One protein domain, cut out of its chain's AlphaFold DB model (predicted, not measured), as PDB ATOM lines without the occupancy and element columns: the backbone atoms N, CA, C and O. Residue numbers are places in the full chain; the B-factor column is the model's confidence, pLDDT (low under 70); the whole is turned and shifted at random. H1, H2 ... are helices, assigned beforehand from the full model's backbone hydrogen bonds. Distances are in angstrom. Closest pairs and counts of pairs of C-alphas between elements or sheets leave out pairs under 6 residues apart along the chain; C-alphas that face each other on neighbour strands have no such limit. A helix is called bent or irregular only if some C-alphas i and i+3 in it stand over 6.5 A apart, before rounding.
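Overview. This is residues 60 to 104 of the 104 residues of an uncharacterized protein of Cryomyces minteri (UniProt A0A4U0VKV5). One long helix, H1, and a shorter one, H2, follow each other as the two arms of an open L, with a tail of no named element turning back after H2. The helices do not pack side by side, and H1, 25.8 A long from first to last C-alpha, stands free along its whole length at one end of the long axis, with H2 and the tail of residues 93 to 104 toward the other end. The printed part has 45 residues with two named helices, in the order H1, H2, and no named strand; the class is all helix. It is extended, with a radius of gyration of the C-alphas of 16.7 A, and its outline is a rod spanning 50 by 22 by 16 A.

Along the chain. H1, residues 60 to 77, is 25.8 A long from its first C-alpha at (12.955, -15.671, 39.083) to its last at (9.346, 9.721, 35.974). H2, residues 82 to 92, is 14.9 A long and ends at C-alpha 92 at (-7.655, 21.113, 34.431). Neither helix is bent.

Arrangement. H1 has the N-to-C direction (-0.03, 0.98, -0.17), and H2 has (-0.97, 0.21, -0.11). The two are apart, with no C-alpha of the one within 8 A of the other. A tight link of 4 residues joins them. In both helices every O i to N i+4 pair is within hydrogen-bond range. Residues 88 to 94, of which 88 to 92 belong to H2, stand free, and so do residues 98 to 104.

Size, cuts and confidence. The two C-alphas farthest apart, those of Ala 60 and Asp 98, are 50.7 A apart. The printed part has no cut and ends at Val 104, the chain's last residue. Residues 93 to 104 hold no named element. The mean pLDDT of the printed part is 83.9; residues 97 to 100 and 102 to 104 are under 70.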
ATOM      1  N   ALA A  60      11.894 -16.335  39.840       94.19
ATOM      2  CA  ALA A  60      12.955 -15.671  39.083       94.19
ATOM      3  C   ALA A  60      12.408 -14.838  37.907       94.19
ATOM      4  O   ALA A  60      12.894 -13.734  37.657       94.19
ATOM      5  N   ASP A  61      11.372 -15.330  37.214       92.62
ATOM      6  CA  ASP A  61      10.712 -14.593  36.130       92.62
ATOM      7  C   ASP A  61       9.993 -13.358  36.680       92.62
ATOM      8  O   ASP A  61      10.135 -12.260  36.141       92.62
ATOM      9  N   VAL A  62       9.276 -13.530  37.795       92.12
ATOM     10  CA  VAL A  62       8.573 -12.445  38.495       92.12
ATOM     11  C   VAL A  62       9.560 -11.369  38.955       92.12
ATOM     12  O   VAL A  62       9.363 -10.188  38.675       92.12
ATOM     13  N   ALA A  63      10.662 -11.760  39.599       95.44
ATOM     14  CA  ALA A  63      11.692 -10.834  40.061       95.44
ATOM     15  C   ALA A  63      12.320 -10.048  38.900       95.44
ATOM     16  O   ALA A  63      12.482  -8.828  38.987       95.44
ATOM     17  N   LYS A  64      12.628 -10.728  37.788       95.00
ATOM     18  CA  LYS A  64      13.167 -10.093  36.581       95.00
ATOM     19  C   LYS A  64      12.207  -9.041  36.025       95.00
ATOM     20  O   LYS A  64      12.642  -7.933  35.709       95.00
ATOM     21  N   GLU A  65      10.920  -9.368  35.934       92.94
ATOM     22  CA  GLU A  65       9.903  -8.444  35.429       92.94
ATOM     23  C   GLU A  65       9.732  -7.235  36.358       92.94
ATOM     24  O   GLU A  65       9.725  -6.100  35.884       92.94
ATOM     25  N   ILE A  66       9.687  -7.439  37.679       95.81
ATOM     26  CA  ILE A  66       9.596  -6.345  38.663       95.81
ATOM     27  C   ILE A  66      10.769  -5.371  38.506       95.81
ATOM     28  O   ILE A  66      10.570  -4.155  38.441       95.81
ATOM     29  N   ILE A  67      11.996  -5.890  38.405       97.25
ATOM     30  CA  ILE A  67      13.200  -5.064  38.239       97.25
ATOM     31  C   ILE A  67      13.146  -4.295  36.914       97.25
ATOM     32  O   ILE A  67      13.422  -3.091  36.885       97.25
ATOM     33  N   MET A  68      12.749  -4.958  35.824       96.69
ATOM     34  CA  MET A  68      12.599  -4.316  34.517       96.69
ATOM     35  C   MET A  68      11.558  -3.188  34.567       96.69
ATOM     36  O   MET A  68      11.832  -2.069  34.130       96.69
ATOM     37  N   ARG A  69      10.377  -3.445  35.140       95.44
ATOM     38  CA  ARG A  69       9.289  -2.462  35.238       95.44
ATOM     39  C   ARG A  69       9.665  -1.277  36.107       95.44
ATOM     40  O   ARG A  69       9.397  -0.144  35.711       95.44
ATOM     41  N   ARG A  70      10.350  -1.509  37.231       96.50
ATOM     42  CA  ARG A  70      10.899  -0.435  38.069       96.50
ATOM     43  C   ARG A  70      11.788   0.504  37.251       96.50
ATOM     44  O   ARG A  70      11.645   1.717  37.378       96.50
ATOM     45  N   LYS A  71      12.670  -0.032  36.399       96.50
ATOM     46  CA  LYS A  71      13.536   0.783  35.533       96.50
ATOM     47  C   LYS A  71      12.722   1.625  34.547       96.50
ATOM     48  O   LYS A  71      12.935   2.830  34.465       96.50
ATOM     49  N   VAL A  72      11.747   1.020  33.870       96.19
ATOM     50  CA  VAL A  72      10.864   1.732  32.927       96.19
ATOM     51  C   VAL A  72      10.088   2.856  33.620       96.19
ATOM     52  O   VAL A  72       9.963   3.949  33.072       96.19
ATOM     53  N   ILE A  73       9.564   2.607  34.822       95.62
ATOM     54  CA  ILE A  73       8.847   3.622  35.604       95.62
ATOM     55  C   ILE A  73       9.792   4.764  35.984       95.62
ATOM     56  O   ILE A  73       9.440   5.923  35.787       95.62
ATOM     57  N   ALA A  74      11.000   4.456  36.462       94.56
ATOM     58  CA  ALA A  74      11.991   5.470  36.809       94.56
ATOM     59  C   ALA A  74      12.373   6.351  35.604       94.56
ATOM     60  O   ALA A  74      12.417   7.572  35.725       94.56
ATOM     61  N   GLU A  75      12.573   5.757  34.424       95.25
ATOM     62  CA  GLU A  75      12.865   6.499  33.188       95.25
ATOM     63  C   GLU A  75      11.705   7.393  32.741       95.25
ATOM     64  O   GLU A  75      11.929   8.482  32.214       95.25
ATOM     65  N   LYS A  76      10.458   6.949  32.939       91.75
ATOM     66  CA  LYS A  76       9.276   7.776  32.667       91.75
ATOM     67  C   LYS A  76       9.187   8.941  33.642       91.75
ATOM     68  O   LYS A  76       8.995  10.065  33.197       91.75
ATOM     69  N   LEU A  77       9.371   8.687  34.938       89.19
ATOM     70  CA  LEU A  77       9.346   9.721  35.974       89.19
ATOM     71  C   LEU A  77      10.406  10.797  35.727       89.19
ATOM     72  O   LEU A  77      10.098  11.975  35.845       89.19
ATOM     73  N   ALA A  78      11.611  10.414  35.298       90.81
ATOM     74  CA  ALA A  78      12.685  11.358  34.983       90.81
ATOM     75  C   ALA A  78      12.356  12.324  33.827       90.81
ATOM     76  O   ALA A  78      12.983  13.371  33.709       90.81
ATOM     77  N   LYS A  79      11.397  11.975  32.960       89.81
ATOM     78  CA  LYS A  79      10.961  12.808  31.826       89.81
ATOM     79  C   LYS A  79       9.756  13.688  32.155       89.81
ATOM     80  O   LYS A  79       9.378  14.514  31.329       89.81
ATOM     81  N   ILE A  80       9.119  13.479  33.306       84.88
ATOM     82  CA  ILE A  80       7.968  14.272  33.721       84.88
ATOM     83  C   ILE A  80       8.493  15.523  34.415       84.88
ATOM     84  O   ILE A  80       9.099  15.450  35.482       84.88
ATOM     85  N   ASP A  81       8.216  16.675  33.820       83.88
ATOM     86  CA  ASP A  81       8.351  17.951  34.506       83.88
ATOM     87  C   ASP A  81       7.192  18.088  35.496       83.88
ATOM     88  O   ASP A  81       6.066  18.432  35.131       83.88
ATOM     89  N   MET A  82       7.466  17.743  36.753       79.62
ATOM     90  CA  MET A  82       6.457  17.715  37.809       79.62
ATOM     91  C   MET A  82       5.854  19.098  38.076       79.62
ATOM     92  O   MET A  82       4.687  19.171  38.445       79.62
ATOM     93  N   VAL A  83       6.597  20.182  37.834       77.94
ATOM     94  CA  VAL A  83       6.108  21.554  38.040       77.94
ATOM     95  C   VAL A  83       5.079  21.896  36.967       77.94
ATOM     96  O   VAL A  83       3.955  22.289  37.279       77.94
ATOM     97  N   ASN A  84       5.417  21.645  35.702       80.19
ATOM     98  CA  ASN A  84       4.487  21.852  34.592       80.19
ATOM     99  C   ASN A  84       3.282  20.899  34.654       80.19
ATOM    100  O   ASN A  84       2.157  21.293  34.339       80.19
ATOM    101  N   ALA A  85       3.484  19.658  35.104       81.75
ATOM    102  CA  ALA A  85       2.402  18.702  35.318       81.75
ATOM    103  C   ALA A  85       1.447  19.161  36.434       81.75
ATOM    104  O   ALA A  85       0.229  19.070  36.268       81.75
ATOM    105  N   GLN A  86       1.976  19.697  37.537       80.75
ATOM    106  CA  GLN A  86       1.178  20.241  38.634       80.75
ATOM    107  C   GLN A  86       0.363  21.458  38.178       80.75
ATOM    108  O   GLN A  86      -0.829  21.538  38.468       80.75
ATOM    109  N   GLU A  87       0.959  22.375  37.410       80.88
ATOM    110  CA  GLU A  87       0.237  23.523  36.843       80.88
ATOM    111  C   GLU A  87      -0.850  23.108  35.845       80.88
ATOM    112  O   GLU A  87      -1.955  23.656  35.865       80.88
ATOM    113  N   GLY A  88      -0.567  22.118  34.995       82.25
ATOM    114  CA  GLY A  88      -1.550  21.543  34.080       82.25
ATOM    115  C   GLY A  88      -2.724  20.898  34.819       82.25
ATOM    116  O   GLY A  88      -3.877  21.148  34.472       82.25
ATOM    117  N   ALA A  89      -2.445  20.131  35.877       83.50
ATOM    118  CA  ALA A  89      -3.471  19.523  36.719       83.50
ATOM    119  C   ALA A  89      -4.306  20.585  37.456       83.50
ATOM    120  O   ALA A  89      -5.533  20.521  37.423       83.50
ATOM    121  N   MET A  90      -3.672  21.602  38.050       82.50
ATOM    122  CA  MET A  90      -4.380  22.712  38.702       82.50
ATOM    123  C   MET A  90      -5.333  23.426  37.736       82.50
ATOM    124  O   MET A  90      -6.487  23.665  38.086       82.50
ATOM    125  N   LYS A  91      -4.894  23.697  36.499       83.12
ATOM    126  CA  LYS A  91      -5.748  24.296  35.459       83.12
ATOM    127  C   LYS A  91      -6.902  23.380  35.051       83.12
ATOM    128  O   LYS A  91      -8.026  23.857  34.932       83.12
ATOM    129  N   ALA A  92      -6.645  22.086  34.855       85.12
ATOM    130  CA  ALA A  92      -7.655  21.113  34.431       85.12
ATOM    131  C   ALA A  92      -8.758  20.888  35.480       85.12
ATOM    132  O   ALA A  92      -9.908  20.657  35.118       85.12
ATOM    133  N   PHE A  93      -8.418  20.987  36.766       85.25
ATOM    134  CA  PHE A  93      -9.362  20.854  37.880       85.25
ATOM    135  C   PHE A  93      -9.842  22.204  38.444       85.25
ATOM    136  O   PHE A  93     -10.493  22.229  39.483       85.25
ATOM    137  N   HIS A  94      -9.546  23.318  37.763       82.69
ATOM    138  CA  HIS A  94      -9.940  24.678  38.156       82.69
ATOM    139  C   HIS A  94      -9.510  25.093  39.577       82.69
ATOM    140  O   HIS A  94     -10.181  25.895  40.228       82.69
ATOM    141  N   TYR A  95      -8.378  24.580  40.063       79.25
ATOM    142  CA  TYR A  95      -7.814  25.009  41.340       79.25
ATOM    143  C   TYR A  95      -7.188  26.399  41.224       79.25
ATOM    144  O   TYR A  95      -6.386  26.665  40.326       79.25
ATOM    145  N   ASN A  96      -7.534  27.281  42.164       71.06
ATOM    146  CA  ASN A  96      -6.936  28.605  42.268       71.06
ATOM    147  C   ASN A  96      -5.674  28.540  43.137       71.06
ATOM    148  O   ASN A  96      -5.746  28.183  44.313       71.06
ATOM    149  N   ARG A  97      -4.531  28.899  42.545       64.94
ATOM    150  CA  ARG A  97      -3.208  28.841  43.179       64.94
ATOM    151  C   ARG A  97      -3.139  29.683  44.455       64.94
ATOM    152  O   ARG A  97      -2.503  29.262  45.408       64.94
ATOM    153  N   ASP A  98      -3.857  30.802  44.490       69.88
ATOM    154  CA  ASP A  98      -3.841  31.753  45.610       69.88
ATOM    155  C   ASP A  98      -4.611  31.253  46.848       69.88
ATOM    156  O   ASP A  98      -4.514  31.840  47.923       69.88
ATOM    157  N   LEU A  99      -5.397  30.179  46.701       68.50
ATOM    158  CA  LEU A  99      -6.161  29.548  47.784       68.50
ATOM    159  C   LEU A  99      -5.508  28.257  48.293       68.50
ATOM    160  O   LEU A  99      -6.031  27.630  49.215       68.50
ATOM    161  N   LEU A 100      -4.392  27.835  47.690       68.81
ATOM    162  CA  LEU A 100      -3.639  26.686  48.169       68.81
ATOM    163  C   LEU A 100      -2.860  27.111  49.413       68.81
ATOM    164  O   LEU A 100      -1.973  27.956  49.341       68.81
ATOM    165  N   ALA A 101      -3.207  26.534  50.562       71.25
ATOM    166  CA  ALA A 101      -2.371  26.652  51.745       71.25
ATOM    167  C   ALA A 101      -1.038  25.949  51.462       71.25
ATOM    168  O   ALA A 101      -1.044  24.784  51.053       71.25
ATOM    169  N   ASP A 102       0.080  26.644  51.680       60.28
ATOM    170  CA  ASP A 102       1.403  26.023  51.659       60.28
ATOM    171  C   ASP A 102       1.398  24.873  52.675       60.28
ATOM    172  O   ASP A 102       1.289  25.080  53.887       60.28
ATOM    173  N   SER A 103       1.420  23.636  52.183       59.53
ATOM    174  CA  SER A 103       1.529  22.460  53.037       59.53
ATOM    175  C   SER A 103       2.957  22.369  53.575       59.53
ATOM    176  O   SER A 103       3.896  22.359  52.778       59.53
ATOM    177  N   VAL A 104       3.062  22.314  54.909       43.12
ATOM    178  CA  VAL A 104       4.271  22.138  55.745       43.12
ATOM    179  C   VAL A 104       5.221  21.068  55.215       43.12
ATOM    180  O   VAL A 104       4.723  19.975  54.856       43.12
TER     181      VAL A 104